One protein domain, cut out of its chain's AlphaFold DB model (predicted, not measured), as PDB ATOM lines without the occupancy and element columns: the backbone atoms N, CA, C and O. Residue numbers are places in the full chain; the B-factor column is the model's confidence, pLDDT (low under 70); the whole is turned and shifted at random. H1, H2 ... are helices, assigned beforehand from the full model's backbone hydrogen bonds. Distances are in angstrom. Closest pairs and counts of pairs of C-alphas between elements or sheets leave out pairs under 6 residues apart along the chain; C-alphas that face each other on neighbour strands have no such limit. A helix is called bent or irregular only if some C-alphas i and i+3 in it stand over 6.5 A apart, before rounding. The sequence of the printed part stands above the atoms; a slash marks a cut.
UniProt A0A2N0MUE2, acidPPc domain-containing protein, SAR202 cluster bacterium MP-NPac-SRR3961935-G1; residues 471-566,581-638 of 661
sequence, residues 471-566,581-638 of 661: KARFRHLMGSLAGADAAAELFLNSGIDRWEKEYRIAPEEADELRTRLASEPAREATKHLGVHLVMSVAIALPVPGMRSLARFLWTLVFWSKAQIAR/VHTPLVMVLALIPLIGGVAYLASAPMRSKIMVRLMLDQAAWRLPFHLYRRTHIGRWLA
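Overview. This is residues 471 to 566 and 581 to 638 of the 661 residues of the protein "acidPPc domain-containing protein" of SAR202 cluster bacterium MP-NPac-SRR3961935-G1 (UniProt A0A2N0MUE2). Four helices, H4, H7, H6 and H5, stand side by side as a small bundle, each running opposite to the next, and the helical hairpin of H2 and H3 covers one side of the model, with H2 crossing both H4 and H8 at about a right angle. H8 stands on the far side of H7 from H5, with the short H10 packed on it and H9 near its end; H1 packs on the last part of H4, and only residues 622 to 627 stick out. The printed part has 154 residues with ten named helices, H1 to H10 in order along the chain, and no named strand; the class is all helix. It is compact, with a radius of gyration of the C-alphas of 16.0 A, and its C-alphas span 44 by 40 by 25 A.

Arrangement. H1, residues 471 to 481, touches residues 531 to 538 of H4, residues 520 to 538, at a shallow tilt of 31 degrees, opposite ways; their closest C-alphas, of Leu 477 and Ala 538, are 6.0 A apart. H2, residues 484 to 501, meets H1 only through their link. H2 forms a hairpin with H3, residues 507 to 518, at a shallow tilt of 7 degrees, the closest C-alphas being those of Ile 496 and Ala 510 at 6.1 A. H2 touches H4 about perpendicular, at 78 degrees, with the C-alphas of Asp 485 and Lys 527 closest at 4.2 A. It also touches H8, residues 609 to 621, at 84 degrees, where Gly 495 and Gln 618 have the closest C-alphas, 6.2 A apart. H4 forms a hairpin with H5, residues 546 to 566, at 29 degrees, with C-alphas 536 and 547 closest at 5.8 A. H6, residues 584 to 591, touches H5 at a shallow tilt of 22 degrees, opposite ways, the closest C-alphas being those of Ser 548 and Leu 591 at 4.4 A. H7, residues 596 to 602, is a hub with H4, each touching four helices. H7 touches H4 at 13 degrees, opposite ways, closest at the C-alphas of His 532 and Gly 597, 4.9 A. H6 and H7 form a hairpin, with C-alphas 590 and 596 closest at 3.6 A. H7 and H8, also a hairpin, only just touch, with 3 pairs of C-alphas within 8 A, the closest being 601 and 612 at 6.9 A. H10, residues 634 to 637, touches H8, with C-alphas 617 and 637 closest at 6.0 A. H9, residues 627 to 630, is close to H8 but not clearly touching it, with C-alphas 621 and 628 closest at 5.6 A. In H1, H3, H6 and H8 every O i to N i+4 pair is within hydrogen-bond range; the figures are 13 of 14 in H2, 14 of 15 in H4, 16 of 17 in H5 and 0 of 3 in H7, where 3 of 4 O i to N i+3 pairs are within range, while H9 and H10 are too short for an O i to N i+4 pair.

Along the chain. H1 begins at C-alpha 471, (107.515, 168.640, 104.730), and measures 15.3 A from first to last C-alpha. H2 measures 25.8 A, H3 16.4 A and H4 27.2 A. H5, the longest with 21 residues, measures 30.2 A and ends at C-alpha 566, (117.805, 139.486, 87.223). H6 and H7 are shorter, and H7 is irregular, with C-alphas 597 and 600 8.2 A apart. H8 measures 18.4 A, and after H9 comes H10, which ends at C-alpha 637, (86.811, 135.240, 112.254).

Size, cuts and confidence. The two C-alphas farthest apart, those of Arg 566 and Arg 630, are 51.2 A apart. Residues 567 to 580 are not printed, and C-alphas 566 and 581 are 14.7 A apart across the cut. Of the links that are printed whole, H4 to H5 and H7 to H8 are short and the others tight. The mean pLDDT of the printed part is 82.0; it is under 70 at residues 471 to 474, 538, 540 to 544, 566, 634 and 636 to 638.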
ATOM      1  N   LYS A 471     106.160 168.949 104.234       65.94
ATOM      2  CA  LYS A 471     107.515 168.640 104.730       65.94
ATOM      3  C   LYS A 471     107.503 168.045 106.140       65.94
ATOM      4  O   LYS A 471     108.238 167.097 106.416       65.94
ATOM      5  N   ALA A 472     106.685 168.582 107.047       67.31
ATOM      6  CA  ALA A 472     106.536 168.011 108.386       67.31
ATOM      7  C   ALA A 472     105.883 166.623 108.331       67.31
ATOM      8  O   ALA A 472     106.372 165.700 108.978       67.31
ATOM      9  N   ARG A 473     104.847 166.458 107.499       66.06
ATOM     10  CA  ARG A 473     104.187 165.163 107.274       66.06
ATOM     11  C   ARG A 473     105.128 164.126 106.671       66.06
ATOM     12  O   ARG A 473     105.129 162.990 107.122       66.06
ATOM     13  N   PHE A 474     105.958 164.520 105.709       65.62
ATOM     14  CA  PHE A 474     106.956 163.644 105.106       65.62
ATOM     15  C   PHE A 474     107.999 163.193 106.133       65.62
ATOM     16  O   PHE A 474     108.278 162.006 106.226       65.62
ATOM     17  N   ARG A 475     108.520 164.104 106.968       72.50
ATOM     18  CA  ARG A 475     109.437 163.730 108.062       72.50
ATOM     19  C   ARG A 475     108.786 162.793 109.075       72.50
ATOM     20  O   ARG A 475     109.419 161.830 109.481       72.50
ATOM     21  N   HIS A 476     107.534 163.053 109.454       70.62
ATOM     22  CA  HIS A 476     106.789 162.173 110.352       70.62
ATOM     23  C   HIS A 476     106.584 160.786 109.732       70.62
ATOM     24  O   HIS A 476     106.895 159.793 110.372       70.62
ATOM     25  N   LEU A 477     106.167 160.722 108.463       70.81
ATOM     26  CA  LEU A 477     106.026 159.478 107.707       70.81
ATOM     27  C   LEU A 477     107.349 158.704 107.650       70.81
ATOM     28  O   LEU A 477     107.367 157.525 107.978       70.81
ATOM     29  N   MET A 478     108.452 159.362 107.284       72.44
ATOM     30  CA  MET A 478     109.775 158.732 107.232       72.44
ATOM     31  C   MET A 478     110.247 158.252 108.609       72.44
ATOM     32  O   MET A 478     110.823 157.174 108.701       72.44
ATOM     33  N   GLY A 479     109.960 159.002 109.676       73.94
ATOM     34  CA  GLY A 479     110.223 158.578 111.051       73.94
ATOM     35  C   GLY A 479     109.381 157.370 111.470       73.94
ATOM     36  O   GLY A 479     109.907 156.456 112.086       73.94
ATOM     37  N   SER A 480     108.101 157.313 111.090       74.88
ATOM     38  CA  SER A 480     107.227 156.162 111.365       74.88
ATOM     39  C   SER A 480     107.585 154.913 110.557       74.88
ATOM     40  O   SER A 480     107.213 153.810 110.949       74.88
ATOM     41  N   LEU A 481     108.266 155.068 109.417       75.94
ATOM     42  CA  LEU A 481     108.784 153.940 108.639       75.94
ATOM     43  C   LEU A 481     110.004 153.286 109.309       75.94
ATOM     44  O   LEU A 481     110.265 152.110 109.055       75.94
ATOM     45  N   ALA A 482     110.725 154.004 110.177       76.25
ATOM     46  CA  ALA A 482     111.775 153.420 111.003       76.25
ATOM     47  C   ALA A 482     111.143 152.514 112.080       76.25
ATOM     48  O   ALA A 482     110.346 152.973 112.894       76.25
ATOM     49  N   GLY A 483     111.469 151.216 112.059       77.50
ATOM     50  CA  GLY A 483     110.880 150.206 112.955       77.50
ATOM     51  C   GLY A 483     109.538 149.626 112.484       77.50
ATOM     52  O   GLY A 483     108.838 148.969 113.258       77.50
ATOM     53  N   ALA A 484     109.149 149.862 111.225       82.62
ATOM     54  CA  ALA A 484     107.913 149.316 110.661       82.62
ATOM     55  C   ALA A 484     107.894 147.773 110.648       82.62
ATOM     56  O   ALA A 484     106.841 147.164 110.834       82.62
ATOM     57  N   ASP A 485     109.054 147.146 110.468       79.56
ATOM     58  CA  ASP A 485     109.271 145.701 110.547       79.56
ATOM     59  C   ASP A 485     108.975 145.145 111.948       79.56
ATOM     60  O   ASP A 485     108.153 144.235 112.077       79.56
ATOM     61  N   ALA A 486     109.534 145.763 112.991       82.56
ATOM     62  CA  ALA A 486     109.258 145.403 114.381       82.56
ATOM     63  C   ALA A 486     107.768 145.571 114.730       82.56
ATOM     64  O   ALA A 486     107.184 144.744 115.431       82.56
ATOM     65  N   ALA A 487     107.112 146.609 114.199       78.88
ATOM     66  CA  ALA A 487     105.683 146.829 114.407       78.88
ATOM     67  C   ALA A 487     104.812 145.721 113.785       78.88
ATOM     68  O   ALA A 487     103.827 145.308 114.399       78.88
ATOM     69  N   ALA A 488     105.158 145.227 112.589       84.50
ATOM     70  CA  ALA A 488     104.448 144.112 111.958       84.50
ATOM     71  C   ALA A 488     104.674 142.789 112.696       84.50
ATOM     72  O   ALA A 488     103.723 142.032 112.891       84.50
ATOM     73  N   GLU A 489     105.904 142.533 113.134       85.50
ATOM     74  CA  GLU A 489     106.258 141.341 113.903       85.50
ATOM     75  C   GLU A 489     105.512 141.294 115.244       85.50
ATOM     76  O   GLU A 489     104.824 140.315 115.536       85.50
ATOM     77  N   LEU A 490     105.523 142.392 116.009       85.38
ATOM     78  CA  LEU A 490     104.743 142.524 117.244       85.38
ATOM     79  C   LEU A 490     103.235 142.360 116.999       85.38
ATOM     80  O   LEU A 490     102.526 141.741 117.795       85.38
ATOM     81  N   PHE A 491     102.719 142.907 115.896       84.12
ATOM     82  CA  PHE A 491     101.302 142.808 115.548       84.12
ATOM     83  C   PHE A 491     100.868 141.363 115.258       84.12
ATOM     84  O   PHE A 491      99.791 140.948 115.689       84.12
ATOM     85  N   LEU A 492     101.709 140.593 114.566       88.06
ATOM     86  CA  LEU A 492     101.485 139.177 114.271       88.06
ATOM     87  C   LEU A 492     101.631 138.304 115.524       88.06
ATOM     88  O   LEU A 492     100.693 137.582 115.870       88.06
ATOM     89  N   ASN A 493     102.752 138.427 116.241       89.88
ATOM     90  CA  ASN A 493     103.066 137.603 117.413       89.88
ATOM     91  C   ASN A 493     102.059 137.813 118.550       89.88
ATOM     92  O   ASN A 493     101.517 136.841 119.066       89.88
ATOM     93  N   SER A 494     101.661 139.060 118.833       89.50
ATOM     94  CA  SER A 494     100.613 139.330 119.834       89.50
ATOM     95  C   SER A 494      99.256 138.698 119.492       89.50
ATOM     96  O   SER A 494      98.400 138.538 120.363       89.50
ATOM     97  N   GLY A 495      99.014 138.368 118.217       88.94
ATOM     98  CA  GLY A 495      97.804 137.662 117.789       88.94
ATOM     99  C   GLY A 495      97.877 136.188 118.074       88.94
ATOM    100  O   GLY A 495      96.897 135.631 118.561       88.94
ATOM    101  N   ILE A 496      99.036 135.599 117.795       90.50
ATOM    102  CA  ILE A 496      99.326 134.202 118.096       90.50
ATOM    103  C   ILE A 496      99.198 133.993 119.604       90.50
ATOM    104  O   ILE A 496      98.397 133.164 120.020       90.50
ATOM    105  N   ASP A 497      99.840 134.841 120.413       91.25
ATOM    106  CA  ASP A 497      99.782 134.765 121.879       91.25
ATOM    107  C   ASP A 497      98.346 134.892 122.409       91.25
ATOM    108  O   ASP A 497      97.932 134.184 123.329       91.25
ATOM    109  N   ARG A 498      97.541 135.786 121.815       90.31
ATOM    110  CA  ARG A 498      96.124 135.927 122.179       90.31
ATOM    111  C   ARG A 498      95.333 134.675 121.819       90.31
ATOM    112  O   ARG A 498      94.524 134.222 122.621       90.31
ATOM    113  N   TRP A 499      95.508 134.154 120.610       90.44
ATOM    114  CA  TRP A 499      94.789 132.968 120.155       90.44
ATOM    115  C   TRP A 499      95.173 131.723 120.949       90.44
ATOM    116  O   TRP A 499      94.290 130.933 121.267       90.44
ATOM    117  N   GLU A 500      96.441 131.590 121.326       88.44
ATOM    118  CA  GLU A 500      96.941 130.540 122.212       88.44
ATOM    119  C   GLU A 500      96.308 130.658 123.608       88.44
ATOM    120  O   GLU A 500      95.690 129.710 124.093       88.44
ATOM    121  N   LYS A 501      96.335 131.853 124.219       87.25
ATOM    122  CA  LYS A 501      95.725 132.112 125.537       87.25
ATOM    123  C   LYS A 501      94.209 131.899 125.563       87.25
ATOM    124  O   LYS A 501      93.648 131.529 126.591       87.25
ATOM    125  N   GLU A 502      93.531 132.177 124.454       85.69
ATOM    126  CA  GLU A 502      92.084 131.990 124.307       85.69
ATOM    127  C   GLU A 502      91.700 130.586 123.809       85.69
ATOM    128  O   GLU A 502      90.525 130.349 123.519       85.69
ATOM    129  N   TYR A 503      92.661 129.659 123.708       84.06
ATOM    130  CA  TYR A 503      92.454 128.288 123.228       84.06
ATOM    131  C   TYR A 503      91.799 128.223 121.831       84.06
ATOM    132  O   TYR A 503      91.001 127.332 121.529       84.06
ATOM    133  N   ARG A 504      92.108 129.198 120.967       82.62
ATOM    134  CA  ARG A 504      91.638 129.269 119.572       82.62
ATOM    135  C   ARG A 504      92.532 128.496 118.600       82.62
ATOM    136  O   ARG A 504      92.076 128.187 117.506       82.62
ATOM    137  N   ILE A 505      93.768 128.205 118.998       86.12
ATOM    138  CA  ILE A 505      94.745 127.366 118.290       86.12
ATOM    139  C   ILE A 505      95.442 126.455 119.304       86.12
ATOM    140  O   ILE A 505      95.486 126.784 120.493       86.12
ATOM    141  N   ALA A 506      95.958 125.312 118.854       86.56
ATOM    142  CA  ALA A 506      96.768 124.436 119.702       86.56
ATOM    143  C   ALA A 506      98.183 125.022 119.900       86.56
ATOM    144  O   ALA A 506      98.660 125.720 119.002       86.56
ATOM    145  N   PRO A 507      98.883 124.718 121.011       86.31
ATOM    146  CA  PRO A 507     100.267 125.161 121.217       86.31
ATOM    147  C   PRO A 507     101.210 124.766 120.067       86.31
ATOM    148  O   PRO A 507     101.990 125.585 119.598       86.31
ATOM    149  N   GLU A 508     101.058 123.555 119.523       86.62
ATOM    150  CA  GLU A 508     101.845 123.077 118.371       86.62
ATOM    151  C   GLU A 508     101.615 123.926 117.104       86.62
ATOM    152  O   GLU A 508     102.555 124.255 116.383       86.62
ATOM    153  N   GLU A 509     100.368 124.345 116.856       86.38
ATOM    154  CA  GLU A 509      99.997 125.202 115.718       86.38
ATOM    155  C   GLU A 509     100.495 126.647 115.917       86.38
ATOM    156  O   GLU A 509     100.873 127.325 114.957       86.38
ATOM    157  N   ALA A 510     100.543 127.125 117.167       87.06
ATOM    158  CA  ALA A 510     101.143 128.411 117.519       87.06
ATOM    159  C   ALA A 510     102.661 128.416 117.265       87.06
ATOM    160  O   ALA A 510     103.183 129.364 116.667       87.06
ATOM    161  N   ASP A 511     103.359 127.344 117.641       88.62
ATOM    162  CA  ASP A 511     104.799 127.197 117.422       88.62
ATOM    163  C   ASP A 511     105.156 127.018 115.940       88.62
ATOM    164  O   ASP A 511     106.141 127.599 115.468       88.62
ATOM    165  N   GLU A 512     104.323 126.325 115.156       89.19
ATOM    166  CA  GLU A 512     104.472 126.255 113.697       89.19
ATOM    167  C   GLU A 512     104.365 127.653 113.057       89.19
ATOM    168  O   GLU A 512     105.178 128.025 112.203       89.19
ATOM    169  N   LEU A 513     103.406 128.476 113.501       88.62
ATOM    170  CA  LEU A 513     103.241 129.848 113.014       88.62
ATOM    171  C   LEU A 513     104.429 130.743 113.369       88.62
ATOM    172  O   LEU A 513     104.893 131.496 112.507       88.62
ATOM    173  N   ARG A 514     104.937 130.653 114.602       90.19
ATOM    174  CA  ARG A 514     106.134 131.388 115.043       90.19
ATOM    175  C   ARG A 514     107.357 130.978 114.227       90.19
ATOM    176  O   ARG A 514     108.054 131.840 113.694       90.19
ATOM    177  N   THR A 515     107.562 129.676 114.039       89.69
ATOM    178  CA  THR A 515     108.661 129.124 113.229       89.69
ATOM    179  C   THR A 515     108.575 129.604 111.780       89.69
ATOM    180  O   THR A 515     109.570 130.025 111.185       89.69
ATOM    181  N   ARG A 516     107.365 129.630 111.212       87.62
ATOM    182  CA  ARG A 516     107.123 130.151 109.864       87.62
ATOM    183  C   ARG A 516     107.438 131.641 109.754       87.62
ATOM    184  O   ARG A 516     108.079 132.037 108.781       87.62
ATOM    185  N   LEU A 517     107.013 132.459 110.718       88.31
ATOM    186  CA  LEU A 517     107.298 133.900 110.751       88.31
ATOM    187  C   LEU A 517     108.791 134.204 110.947       88.31
ATOM    188  O   LEU A 517     109.282 135.186 110.391       88.31
ATOM    189  N   ALA A 518     109.511 133.342 111.669       87.81
ATOM    190  CA  ALA A 518     110.951 133.454 111.885       87.81
ATOM    191  C   ALA A 518     111.789 133.127 110.633       87.81
ATOM    192  O   ALA A 518     112.959 133.513 110.563       87.81
ATOM    193  N   SER A 519     111.213 132.453 109.630       89.31
ATOM    194  CA  SER A 519     111.924 132.107 108.393       89.31
ATOM    195  C   SER A 519     112.381 133.347 107.612       89.31
ATOM    196  O   SER A 519     111.666 134.346 107.516       89.31
ATOM    197  N   GLU A 520     113.567 133.283 106.999       85.44
ATOM    198  CA  GLU A 520     114.155 134.403 106.244       85.44
ATOM    199  C   GLU A 520     113.219 134.956 105.140       85.44
ATOM    200  O   GLU A 520     113.025 136.175 105.083       85.44
ATOM    201  N   PRO A 521     112.520 134.119 104.338       86.00
ATOM    202  CA  PRO A 521     111.522 134.601 103.380       86.00
ATOM    203  C   PRO A 521     110.320 135.314 104.012       86.00
ATOM    204  O   PRO A 521     109.782 136.258 103.429       86.00
ATOM    205  N   ALA A 522     109.861 134.859 105.183       86.44
ATOM    206  CA  ALA A 522     108.739 135.478 105.880       86.44
ATOM    207  C   ALA A 522     109.148 136.807 106.516       86.44
ATOM    208  O   ALA A 522     108.410 137.780 106.389       86.44
ATOM    209  N   ARG A 523     110.346 136.897 107.104       88.31
ATOM    210  CA  ARG A 523     110.894 138.157 107.632       88.31
ATOM    211  C   ARG A 523     110.986 139.230 106.551       88.31
ATOM    212  O   ARG A 523     110.632 140.379 106.807       88.31
ATOM    213  N   GLU A 524     111.376 138.860 105.332       88.19
ATOM    214  CA  GLU A 524     111.407 139.798 104.206       88.19
ATOM    215  C   GLU A 524     110.005 140.301 103.821       88.19
ATOM    216  O   GLU A 524     109.797 141.502 103.637       88.19
ATOM    217  N   ALA A 525     109.000 139.420 103.788       88.56
ATOM    218  CA  ALA A 525     107.612 139.836 103.584       88.56
ATOM    219  C   ALA A 525     107.088 140.722 104.734       88.56
ATOM    220  O   ALA A 525     106.370 141.694 104.484       88.56
ATOM    221  N   THR A 526     107.466 140.423 105.980       88.69
ATOM    222  CA  THR A 526     107.050 141.151 107.190       88.69
ATOM    223  C   THR A 526     107.578 142.584 107.216       88.69
ATOM    224  O   THR A 526     106.821 143.494 107.560       88.69
ATOM    225  N   LYS A 527     108.814 142.836 106.756       88.94
ATOM    226  CA  LYS A 527     109.356 144.204 106.620       88.94
ATOM    227  C   LYS A 527     108.446 145.087 105.770       88.94
ATOM    228  O   LYS A 527     108.087 146.201 106.154       88.94
ATOM    229  N   HIS A 528     108.031 144.583 104.612       90.75
ATOM    230  CA  HIS A 528     107.193 145.350 103.696       90.75
ATOM    231  C   HIS A 528     105.718 145.387 104.105       90.75
ATOM    232  O   HIS A 528     105.044 146.391 103.857       90.75
ATOM    233  N   LEU A 529     105.227 144.348 104.788       89.94
ATOM    234  CA  LEU A 529     103.930 144.373 105.464       89.94
ATOM    235  C   LEU A 529     103.875 145.517 106.485       89.94
ATOM    236  O   LEU A 529     102.929 146.300 106.473       89.94
ATOM    237  N   GLY A 530     104.916 145.672 107.305       87.31
ATOM    238  CA  GLY A 530     105.053 146.770 108.259       87.31
ATOM    239  C   GLY A 530     104.978 148.141 107.611       87.31
ATOM    240  O   GLY A 530     104.192 148.993 108.029       87.31
ATOM    241  N   VAL A 531     105.718 148.335 106.521       88.50
ATOM    242  CA  VAL A 531     105.670 149.578 105.741       88.50
ATOM    243  C   VAL A 531     104.262 149.849 105.199       88.50
ATOM    244  O   VAL A 531     103.767 150.972 105.311       88.50
ATOM    245  N   HIS A 532     103.568 148.835 104.674       88.62
ATOM    246  CA  HIS A 532     102.184 148.982 104.210       88.62
ATOM    247  C   HIS A 532     101.216 149.346 105.340       88.62
ATOM    248  O   HIS A 532     100.337 150.191 105.133       88.62
ATOM    249  N   LEU A 533     101.368 148.756 106.527       85.81
ATOM    250  CA  LEU A 533     100.561 149.082 107.704       85.81
ATOM    251  C   LEU A 533     100.797 150.531 108.150       85.81
ATOM    252  O   LEU A 533      99.831 151.278 108.315       85.81
ATOM    253  N   VAL A 534     102.057 150.969 108.238       83.56
ATOM    254  CA  VAL A 534     102.417 152.354 108.581       83.56
ATOM    255  C   VAL A 534     101.864 153.337 107.550       83.56
ATOM    256  O   VAL A 534     101.177 154.283 107.928       83.56
ATOM    257  N   MET A 535     102.059 153.101 106.248       83.81
ATOM    258  CA  MET A 535     101.507 153.955 105.183       83.81
ATOM    259  C   MET A 535      99.976 154.054 105.241       83.81
ATOM    260  O   MET A 535      99.407 155.107 104.952       83.81
ATOM    261  N   SER A 536      99.299 152.975 105.644       79.81
ATOM    262  CA  SER A 536      97.833 152.930 105.750       79.81
ATOM    263  C   SER A 536      97.281 153.829 106.861       79.81
ATOM    264  O   SER A 536      96.124 154.245 106.774       79.81
ATOM    265  N   VAL A 537      98.100 154.143 107.870       74.94
ATOM    266  CA  VAL A 537      97.740 154.978 109.027       74.94
ATOM    267  C   VAL A 537      98.326 156.389 108.902       74.94
ATOM    268  O   VAL A 537      97.602 157.370 109.057       74.94
ATOM    269  N   ALA A 538      99.615 156.501 108.575       68.81
ATOM    270  CA  ALA A 538     100.378 157.749 108.588       68.81
ATOM    271  C   ALA A 538     100.030 158.701 107.428       68.81
ATOM    272  O   ALA A 538     100.159 159.919 107.558       68.81
ATOM    273  N   ILE A 539      99.540 158.184 106.294       70.00
ATOM    274  CA  ILE A 539      99.074 159.016 105.176       70.00
ATOM    275  C   ILE A 539      97.646 159.502 105.489       70.00
ATOM    276  O   ILE A 539      96.637 158.942 105.050       70.00
ATOM    277  N   ALA A 540      97.553 160.564 106.288       58.69
ATOM    278  CA  ALA A 540      96.313 161.238 106.685       58.69
ATOM    279  C   ALA A 540      95.934 162.384 105.722       58.69
ATOM    280  O   ALA A 540      95.662 163.512 106.143       58.69
ATOM    281  N   LEU A 541      95.992 162.130 104.412       60.06
ATOM    282  CA  LEU A 541      95.484 163.063 103.401       60.06
ATOM    283  C   LEU A 541      94.033 162.691 103.055       60.06
ATOM    284  O   LEU A 541      93.773 161.510 102.818       60.06
ATOM    285  N   PRO A 542      93.097 163.658 102.994       55.25
ATOM    286  CA  PRO A 542      91.701 163.424 102.622       55.25
ATOM    287  C   PRO A 542      91.535 163.252 101.101       55.25
ATOM    288  O   PRO A 542      90.537 163.673 100.533       55.25
ATOM    289  N   VAL A 543      92.527 162.662 100.430       61.28
ATOM    290  CA  VAL A 543      92.477 162.356  98.999       61.28
ATOM    291  C   VAL A 543      92.236 160.851  98.862       61.28
ATOM    292  O   VAL A 543      93.128 160.061  99.208       61.28
ATOM    293  N   PRO A 544      91.042 160.423  98.408       61.38
ATOM    294  CA  PRO A 544      90.758 159.015  98.156       61.38
ATOM    295  C   PRO A 544      91.833 158.383  97.257       61.38
ATOM    296  O   PRO A 544      92.289 158.988  96.295       61.38
ATOM    297  N   GLY A 545      92.280 157.167  97.587       72.94
ATOM    298  CA  GLY A 545      93.231 156.406  96.764       72.94
ATOM    299  C   GLY A 545      94.722 156.698  96.989       72.94
ATOM    300  O   GLY A 545      95.551 155.867  96.630       72.94
ATOM    301  N   MET A 546      95.104 157.783  97.673       77.62
ATOM    302  CA  MET A 546      96.526 158.127  97.855       77.62
ATOM    303  C   MET A 546      97.305 157.100  98.699       77.62
ATOM    304  O   MET A 546      98.455 156.783  98.401       77.62
ATOM    305  N   ARG A 547      96.655 156.504  99.710       83.25
ATOM    306  CA  ARG A 547      97.210 155.386 100.505       83.25
ATOM    307  C   ARG A 547      97.471 154.150  99.648       83.25
ATOM    308  O   ARG A 547      98.501 153.496  99.785       83.25
ATOM    309  N   SER A 548      96.521 153.835  98.775       86.94
ATOM    310  CA  SER A 548      96.608 152.713  97.845       86.94
ATOM    311  C   SER A 548      97.731 152.915  96.832       86.94
ATOM    312  O   SER A 548      98.540 152.011  96.632       86.94
ATOM    313  N   LEU A 549      97.837 154.121  96.269       83.81
ATOM    314  CA  LEU A 549      98.899 154.486  95.338       83.81
ATOM    315  C   LEU A 549     100.285 154.413  95.992       83.81
ATOM    316  O   LEU A 549     101.201 153.853  95.401       83.81
ATOM    317  N   ALA A 550     100.444 154.907  97.223       83.38
ATOM    318  CA  ALA A 550     101.726 154.854  97.931       83.38
ATOM    319  C   ALA A 550     102.228 153.412  98.141       83.38
ATOM    320  O   ALA A 550     103.384 153.109  97.854       83.38
ATOM    321  N   ARG A 551     101.344 152.504  98.575       89.62
ATOM    322  CA  ARG A 551     101.648 151.071  98.750       89.62
ATOM    323  C   ARG A 551     101.948 150.373  97.420       89.62
ATOM    324  O   ARG A 551     102.861 149.551  97.332       89.62
ATOM    325  N   PHE A 552     101.207 150.720  96.369       89.75
ATOM    326  CA  PHE A 552     101.471 150.230  95.019       89.75
ATOM    327  C   PHE A 552     102.849 150.667  94.525       89.75
ATOM    328  O   PHE A 552     103.631 149.818  94.112       89.75
ATOM    329  N   LEU A 553     103.175 151.959  94.623       86.25
ATOM    330  CA  LEU A 553     104.470 152.502  94.208       86.25
ATOM    331  C   LEU A 553     105.617 151.887  95.011       86.25
ATOM    332  O   LEU A 553     106.636 151.528  94.428       86.25
ATOM    333  N   TRP A 554     105.436 151.691  96.320       91.06
ATOM    334  CA  TRP A 554     106.394 150.961  97.147       91.06
ATOM    335  C   TRP A 554     106.642 149.553  96.595       91.06
ATOM    336  O   TRP A 554     107.775 149.199  96.272       91.06
ATOM    337  N   THR A 555     105.580 148.769  96.405       89.12
ATOM    338  CA  THR A 555     105.688 147.396  95.888       89.12
ATOM    339  C   THR A 555     106.306 147.368  94.484       89.12
ATOM    340  O   THR A 555     107.159 146.524  94.212       89.12
ATOM    341  N   LEU A 556     105.926 148.313  93.617       87.69
ATOM    342  CA  LEU A 556     106.430 148.470  92.254       87.69
ATOM    343  C   LEU A 556     107.934 148.759  92.240       87.69
ATOM    344  O   LEU A 556     108.657 148.122  91.485       87.69
ATOM    345  N   VAL A 557     108.424 149.668  93.086       86.62
ATOM    346  CA  VAL A 557     109.857 150.000  93.164       86.62
ATOM    347  C   VAL A 557     110.684 148.765  93.511       86.62
ATOM    348  O   VAL A 557     111.695 148.498  92.859       86.62
ATOM    349  N   PHE A 558     110.263 147.987  94.508       87.50
ATOM    350  CA  PHE A 558     110.996 146.784  94.903       87.50
ATOM    351  C   PHE A 558     110.847 145.637  93.897       87.50
ATOM    352  O   PHE A 558     111.824 144.939  93.627       87.50
ATOM    353  N   TRP A 559     109.678 145.487  93.269       88.06
ATOM    354  CA  TRP A 559     109.503 144.559  92.154       88.06
ATOM    355  C   TRP A 559     110.429 144.907  90.982       88.06
ATOM    356  O   TRP A 559     111.126 144.024  90.481       88.06
ATOM    357  N   SER A 560     110.505 146.183  90.595       81.38
ATOM    358  CA  SER A 560     111.387 146.673  89.530       81.38
ATOM    359  C   SER A 560     112.857 146.449  89.871       81.38
ATOM    360  O   SER A 560     113.600 145.941  89.035       81.38
ATOM    361  N   LYS A 561     113.284 146.728  91.112       81.69
ATOM    362  CA  LYS A 561     114.640 146.397  91.587       81.69
ATOM    363  C   LYS A 561     114.934 144.900  91.465       81.69
ATOM    364  O   LYS A 561     116.001 144.528  90.982       81.69
ATOM    365  N   ALA A 562     113.982 144.048  91.848       80.19
ATOM    366  CA  ALA A 562     114.114 142.601  91.722       80.19
ATOM    367  C   ALA A 562     114.178 142.136  90.254       80.19
ATOM    368  O   ALA A 562     114.904 141.188  89.963       80.19
ATOM    369  N   GLN A 563     113.471 142.794  89.324       80.38
ATOM    370  CA  GLN A 563     113.588 142.503  87.887       80.38
ATOM    371  C   GLN A 563     114.937 142.959  87.321       80.38
ATOM    372  O   GLN A 563     115.603 142.179  86.649       80.38
ATOM    373  N   ILE A 564     115.392 144.174  87.638       77.25
ATOM    374  CA  ILE A 564     116.683 144.710  87.171       77.25
ATOM    375  C   ILE A 564     117.846 143.832  87.654       77.25
ATOM    376  O   ILE A 564     118.730 143.482  86.872       77.25
ATOM    377  N   ALA A 565     117.813 143.390  88.914       72.69
ATOM    378  CA  ALA A 565     118.820 142.486  89.470       72.69
ATOM    379  C   ALA A 565     118.902 141.131  88.734       72.69
ATOM    380  O   ALA A 565     119.948 140.481  88.772       72.69
ATOM    381  N   ARG A 566     117.829 140.706  88.049       69.94
ATOM    382  CA  ARG A 566     117.805 139.486  87.223       69.94
ATOM    383  C   ARG A 566     118.428 139.687  85.844       69.94
ATOM    384  O   ARG A 566     118.972 138.731  85.309       69.94
ATOM    385  N   VAL A 581     108.923 138.230  97.124       86.12
ATOM    386  CA  VAL A 581     107.720 138.621  97.874       86.12
ATOM    387  C   VAL A 581     106.929 139.738  97.183       86.12
ATOM    388  O   VAL A 581     105.733 139.883  97.428       86.12
ATOM    389  N   HIS A 582     107.556 140.483  96.269       89.31
ATOM    390  CA  HIS A 582     106.934 141.553  95.486       89.31
ATOM    391  C   HIS A 582     106.281 140.965  94.237       89.31
ATOM    392  O   HIS A 582     106.867 140.973  93.162       89.31
ATOM    393  N   THR A 583     105.095 140.378  94.356       88.06
ATOM    394  CA  THR A 583     104.411 139.765  93.201       88.06
ATOM    395  C   THR A 583     103.388 140.719  92.575       88.06
ATOM    396  O   THR A 583     102.878 141.600  93.274       88.06
ATOM    397  N   PRO A 584     103.002 140.526  91.297       87.44
ATOM    398  CA  PRO A 584     101.888 141.264  90.692       87.44
ATOM    399  C   PRO A 584     100.599 141.172  91.520       87.44
ATOM    400  O   PRO A 584      99.871 142.151  91.645       87.44
ATOM    401  N   LEU A 585     100.357 140.024  92.168       86.88
ATOM    402  CA  LEU A 585      99.238 139.844  93.091       86.88
ATOM    403  C   LEU A 585      99.324 140.807  94.287       86.88
ATOM    404  O   LEU A 585      98.342 141.467  94.610       86.88
ATOM    405  N   VAL A 586     100.497 140.936  94.913       87.62
ATOM    406  CA  VAL A 586     100.715 141.891  96.016       87.62
ATOM    407  C   VAL A 586     100.520 143.333  95.533       87.62
ATOM    408  O   VAL A 586      99.897 144.124  96.236       87.62
ATOM    409  N   MET A 587     100.964 143.673  94.318       88.00
ATOM    410  CA  MET A 587     100.761 145.006  93.732       88.00
ATOM    411  C   MET A 587      99.279 145.329  93.507       88.00
ATOM    412  O   MET A 587      98.822 146.405  93.888       88.00
ATOM    413  N   VAL A 588      98.513 144.396  92.932       86.81
ATOM    414  CA  VAL A 588      97.067 144.567  92.718       86.81
ATOM    415  C   VAL A 588      96.352 144.737  94.055       86.81
ATOM    416  O   VAL A 588      95.583 145.679  94.226       86.81
ATOM    417  N   LEU A 589      96.652 143.886  95.038       86.38
ATOM    418  CA  LEU A 589      96.054 143.996  96.368       86.38
ATOM    419  C   LEU A 589      96.429 145.314  97.062       86.38
ATOM    420  O   LEU A 589      95.583 145.891  97.740       86.38
ATOM    421  N   ALA A 590      97.647 145.833  96.860       88.19
ATOM    422  CA  ALA A 590      98.104 147.111  97.417       88.19
ATOM    423  C   ALA A 590      97.238 148.312  96.981       88.19
ATOM    424  O   ALA A 590      97.049 149.249  97.773       88.19
ATOM    425  N   LEU A 591      96.674 148.256  95.765       85.56
ATOM    426  CA  LEU A 591      95.777 149.275  95.212       85.56
ATOM    427  C   LEU A 591      94.371 149.245  95.830       85.56
ATOM    428  O   LEU A 591      93.680 150.265  95.838       85.56
ATOM    429  N   ILE A 592      93.945 148.114  96.389       81.00
ATOM    430  CA  ILE A 592      92.583 147.967  96.902       81.00
ATOM    431  C   ILE A 592      92.470 148.661  98.276       81.00
ATOM    432  O   ILE A 592      93.244 148.360  99.198       81.00
ATOM    433  N   PRO A 593      91.525 149.605  98.460       76.62
ATOM    434  CA  PRO A 593      91.237 150.187  99.770       76.62
ATOM    435  C   PRO A 593      90.932 149.099 100.806       76.62
ATOM    436  O   PRO A 593      90.353 148.072 100.472       76.62
ATOM    437  N   LEU A 594      91.323 149.315 102.067       72.06
ATOM    438  CA  LEU A 594      91.222 148.354 103.187       72.06
ATOM    439  C   LEU A 594      92.109 147.098 103.058       72.06
ATOM    440  O   LEU A 594      92.750 146.722 104.033       72.06
ATOM    441  N   ILE A 595      92.223 146.501 101.872       80.31
ATOM    442  CA  ILE A 595      92.986 145.264 101.640       80.31
ATOM    443  C   ILE A 595      94.487 145.538 101.484       80.31
ATOM    444  O   ILE A 595      95.318 144.790 101.996       80.31
ATOM    445  N   GLY A 596      94.872 146.643 100.842       82.00
ATOM    446  CA  GLY A 596      96.273 146.876 100.484       82.00
ATOM    447  C   GLY A 596      97.248 147.017 101.653       82.00
ATOM    448  O   GLY A 596      98.446 146.815 101.468       82.00
ATOM    449  N   GLY A 597      96.750 147.302 102.861       84.00
ATOM    450  CA  GLY A 597      97.567 147.375 104.077       84.00
ATOM    451  C   GLY A 597      98.143 146.018 104.476       84.00
ATOM    452  O   GLY A 597      99.174 145.965 105.131       84.00
ATOM    453  N   VAL A 598      97.511 144.934 104.019       87.19
ATOM    454  CA  VAL A 598      97.898 143.546 104.297       87.19
ATOM    455  C   VAL A 598      98.276 142.774 103.028       87.19
ATOM    456  O   VAL A 598      98.328 141.548 103.035       87.19
ATOM    457  N   ALA A 599      98.559 143.474 101.925       88.44
ATOM    458  CA  ALA A 599      98.808 142.861 100.617       88.44
ATOM    459  C   ALA A 599      99.902 141.776 100.641       88.44
ATOM    460  O   ALA A 599      99.781 140.761  99.958       88.44
ATOM    461  N   TYR A 600     100.937 141.948 101.469       91.12
ATOM    462  CA  TYR A 600     102.048 141.000 101.597       91.12
ATOM    463  C   TYR A 600     101.664 139.643 102.199       91.12
ATOM    464  O   TYR A 600     102.418 138.686 102.031       91.12
ATOM    465  N   LEU A 601     100.474 139.497 102.793       88.31
ATOM    466  CA  LEU A 601      99.937 138.184 103.174       88.31
ATOM    467  C   LEU A 601      99.678 137.275 101.969       88.31
ATOM    468  O   LEU A 601      99.636 136.058 102.113       88.31
ATOM    469  N   ALA A 602      99.519 137.847 100.775       87.38
ATOM    470  CA  ALA A 602      99.369 137.082  99.543       87.38
ATOM    471  C   ALA A 602     100.707 136.576  98.974       87.38
ATOM    472  O   ALA A 602     100.705 135.797  98.017       87.38
ATOM    473  N   SER A 603     101.844 136.998  99.541       88.75
ATOM    474  CA  SER A 603     103.162 136.490  99.151       88.75
ATOM    475  C   SER A 603     103.324 135.023  99.566       88.75
ATOM    476  O   SER A 603     102.810 134.602 100.599       88.75
ATOM    477  N   ALA A 604     104.055 134.233  98.776       88.38
ATOM    478  CA  ALA A 604     104.256 132.802  99.023       88.38
ATOM    479  C   ALA A 604     104.639 132.434 100.480       88.38
ATOM    480  O   ALA A 604     103.986 131.540 101.025       88.38
ATOM    481  N   PRO A 605     105.602 133.108 101.150       87.56
ATOM    482  CA  PRO A 605     105.964 132.753 102.525       87.56
ATOM    483  C   PRO A 605     104.843 133.029 103.539       87.56
ATOM    484  O   PRO A 605     104.661 132.258 104.482       87.56
ATOM    485  N   MET A 606     104.019 134.056 103.312       85.56
ATOM    486  CA  MET A 606     102.954 134.478 104.235       85.56
ATOM    487  C   MET A 606     101.575 133.886 103.908       85.56
ATOM    488  O   MET A 606     100.669 133.925 104.742       85.56
ATOM    489  N   ARG A 607     101.395 133.321 102.708       87.62
ATOM    490  CA  ARG A 607     100.098 132.847 102.210       87.62
ATOM    491  C   ARG A 607      99.634 131.600 102.962       87.62
ATOM    492  O   ARG A 607     100.031 130.479 102.639       87.62
ATOM    493  N   SER A 608      98.749 131.788 103.939       85.62
ATOM    494  CA  SER A 608      98.013 130.713 104.612       85.62
ATOM    495  C   SER A 608      96.630 131.183 105.080       85.62
ATOM    496  O   SER A 608      96.420 132.364 105.369       85.62
ATOM    497  N   LYS A 609      95.662 130.257 105.162       83.25
ATOM    498  CA  LYS A 609      94.296 130.567 105.634       83.25
ATOM    499  C   LYS A 609      94.304 131.095 107.072       83.25
ATOM    500  O   LYS A 609      93.573 132.030 107.385       83.25
ATOM    501  N   ILE A 610      95.145 130.508 107.922       84.19
ATOM    502  CA  ILE A 610      95.278 130.879 109.329       84.19
ATOM    503  C   ILE A 610      95.903 132.271 109.500       84.19
ATOM    504  O   ILE A 610      95.389 133.064 110.281       84.19
ATOM    505  N   MET A 611      96.899 132.636 108.683       83.81
ATOM    506  CA  MET A 611      97.532 133.960 108.719       83.81
ATOM    507  C   MET A 611      96.562 135.072 108.299       83.81
ATOM    508  O   MET A 611      96.511 136.134 108.916       83.81
ATOM    509  N   VAL A 612      95.733 134.819 107.280       83.00
ATOM    510  CA  VAL A 612      94.688 135.765 106.854       83.00
ATOM    511  C   VAL A 612      93.652 135.971 107.962       83.00
ATOM    512  O   VAL A 612      93.286 137.109 108.250       83.00
ATOM    513  N   ARG A 613      93.206 134.896 108.623       84.69
ATOM    514  CA  ARG A 613      92.267 134.991 109.754       84.69
ATOM    515  C   ARG A 613      92.879 135.722 110.947       84.69
ATOM    516  O   ARG A 613      92.217 136.585 111.515       84.69
ATOM    517  N   LEU A 614      94.137 135.427 111.275       85.06
ATOM    518  CA  LEU A 614      94.890 136.078 112.348       85.06
ATOM    519  C   LEU A 614      94.943 137.590 112.137       85.06
ATOM    520  O   LEU A 614      94.686 138.369 113.052       85.06
ATOM    521  N   MET A 615      95.206 138.004 110.899       82.56
ATOM    522  CA  MET A 615      95.294 139.410 110.520       82.56
ATOM    523  C   MET A 615      93.947 140.121 110.537       82.56
ATOM    524  O   MET A 615      93.856 141.232 111.059       82.56
ATOM    525  N   LEU A 616      92.891 139.485 110.025       81.25
ATOM    526  CA  LEU A 616      91.536 140.036 110.094       81.25
ATOM    527  C   LEU A 616      91.067 140.188 111.546       81.25
ATOM    528  O   LEU A 616      90.500 141.221 111.899       81.25
ATOM    529  N   ASP A 617      91.342 139.200 112.399       84.56
ATOM    530  CA  ASP A 617      90.998 139.239 113.821       84.56
ATOM    531  C   ASP A 617      91.791 140.316 114.575       84.56
ATOM    532  O   ASP A 617      91.214 141.086 115.343       84.56
ATOM    533  N   GLN A 618      93.095 140.442 114.311       84.50
ATOM    534  CA  GLN A 618      93.935 141.493 114.889       84.50
ATOM    535  C   GLN A 618      93.523 142.905 114.459       84.50
ATOM    536  O   GLN A 618      93.472 143.819 115.286       84.50
ATOM    537  N   ALA A 619      93.179 143.095 113.184       78.00
ATOM    538  CA  ALA A 619      92.661 144.369 112.698       78.00
ATOM    539  C   ALA A 619      91.314 144.707 113.355       78.00
ATOM    540  O   ALA A 619      91.106 145.834 113.810       78.00
ATOM    541  N   ALA A 620      90.420 143.720 113.466       80.31
ATOM    542  CA  ALA A 620      89.121 143.893 114.100       80.31
ATOM    543  C   ALA A 620      89.246 144.191 115.608       80.31
ATOM    544  O   ALA A 620      88.484 145.008 116.123       80.31
ATOM    545  N   TRP A 621      90.218 143.600 116.315       80.62
ATOM    546  CA  TRP A 621      90.459 143.837 117.748       80.62
ATOM    547  C   TRP A 621      90.729 145.313 118.078       80.62
ATOM    548  O   TRP A 621      90.359 145.789 119.152       80.62
ATOM    549  N   ARG A 622      91.327 146.062 117.142       77.06
ATOM    550  CA  ARG A 622      91.636 147.493 117.296       77.06
ATOM    551  C   ARG A 622      90.486 148.436 116.916       77.06
ATOM    552  O   ARG A 622      90.683 149.649 116.913       77.06
ATOM    553  N   LEU A 623      89.293 147.920 116.605       74.44
ATOM    554  CA  LEU A 623      88.130 148.765 116.323       74.44
ATOM    555  C   LEU A 623      87.750 149.627 117.551       74.44
ATOM    556  O   LEU A 623      87.703 149.109 118.673       74.44
ATOM    557  N   PRO A 624      87.440 150.926 117.361       70.06
ATOM    558  CA  PRO A 624      87.110 151.838 118.456       70.06
ATOM    559  C   PRO A 624      85.785 151.467 119.150       70.06
ATOM    560  O   PRO A 624      85.039 150.596 118.702       70.06
ATOM    561  N   PHE A 625      85.479 152.126 120.272       77.75
ATOM    562  CA  PHE A 625      84.208 151.976 121.011       77.75
ATOM    563  C   PHE A 625      83.894 150.549 121.499       77.75
ATOM    564  O   PHE A 625      82.732 150.193 121.709       77.75
ATOM    565  N   HIS A 626      84.926 149.716 121.669       77.62
ATOM    566  CA  HIS A 626      84.795 148.296 122.010       77.62
ATOM    567  C   HIS A 626      83.917 147.506 121.023       77.62
ATOM    568  O   HIS A 626      83.334 146.487 121.403       77.62
ATOM    569  N   LEU A 627      83.833 147.955 119.762       77.38
ATOM    570  CA  LEU A 627      82.999 147.349 118.720       77.38
ATOM    571  C   LEU A 627      83.253 145.848 118.595       77.38
ATOM    572  O   LEU A 627      82.301 145.085 118.674       77.38
ATOM    573  N   TYR A 628      84.516 145.421 118.536       80.62
ATOM    574  CA  TYR A 628      84.890 144.003 118.475       80.62
ATOM    575  C   TYR A 628      84.228 143.143 119.565       80.62
ATOM    576  O   TYR A 628      83.727 142.052 119.292       80.62
ATOM    577  N   ARG A 629      84.202 143.644 120.810       78.69
ATOM    578  CA  ARG A 629      83.611 142.937 121.959       78.69
ATOM    579  C   ARG A 629      82.085 143.003 121.954       78.69
ATOM    580  O   ARG A 629      81.451 142.034 122.354       78.69
ATOM    581  N   ARG A 630      81.499 144.115 121.495       81.62
ATOM    582  CA  ARG A 630      80.041 144.316 121.427       81.62
ATOM    583  C   ARG A 630      79.371 143.502 120.323       81.62
ATOM    584  O   ARG A 630      78.253 143.044 120.511       81.62
ATOM    585  N   THR A 631      80.034 143.332 119.184       79.06
ATOM    586  CA  THR A 631      79.472 142.656 118.004       79.06
ATOM    587  C   THR A 631      79.821 141.172 117.933       79.06
ATOM    588  O   THR A 631      79.351 140.482 117.035       79.06
ATOM    589  N   HIS A 632      80.650 140.667 118.854       76.88
ATOM    590  CA  HIS A 632      81.118 139.278 118.881       76.88
ATOM    591  C   HIS A 632      81.772 138.795 117.567       76.88
ATOM    592  O   HIS A 632      81.830 137.590 117.325       76.88
ATOM    593  N   ILE A 633      82.318 139.710 116.749       76.25
ATOM    594  CA  ILE A 633      82.958 139.413 115.449       76.25
ATOM    595  C   ILE A 633      84.043 138.329 115.569       76.25
ATOM    596  O   ILE A 633      84.193 137.500 114.670       76.25
ATOM    597  N   GLY A 634      84.748 138.278 116.706       68.94
ATOM    598  CA  GLY A 634      85.768 137.263 116.982       68.94
ATOM    599  C   GLY A 634      85.274 135.817 116.843       68.94
ATOM    600  O   GLY A 634      86.027 134.968 116.382       68.94
ATOM    601  N   ARG A 635      83.991 135.539 117.129       70.06
ATOM    602  CA  ARG A 635      83.407 134.191 116.980       70.06
ATOM    603  C   ARG A 635      83.337 133.721 115.525       70.06
ATOM    604  O   ARG A 635      83.293 132.519 115.291       70.06
ATOM    605  N   TRP A 636      83.297 134.649 114.569       68.62
ATOM    606  CA  TRP A 636      83.175 134.344 113.141       68.62
ATOM    607  C   TRP A 636      84.539 134.291 112.445       68.62
ATOM    608  O   TRP A 636      84.775 133.430 111.603       68.62
ATOM    609  N   LEU A 637      85.460 135.184 112.827       68.06
ATOM    610  CA  LEU A 637      86.811 135.240 112.254       68.06
ATOM    611  C   LEU A 637      87.734 134.132 112.785       68.06
ATOM    612  O   LEU A 637      88.587 133.645 112.040       68.06
ATOM    613  N   ALA A 638      87.556 133.727 114.046       66.88
ATOM    614  CA  ALA A 638      88.366 132.711 114.713       66.88
ATOM    615  C   ALA A 638      87.542 131.971 115.789       66.88
ATOM    616  O   ALA A 638      87.653 132.280 116.979       66.88
TER     617      ALA A 638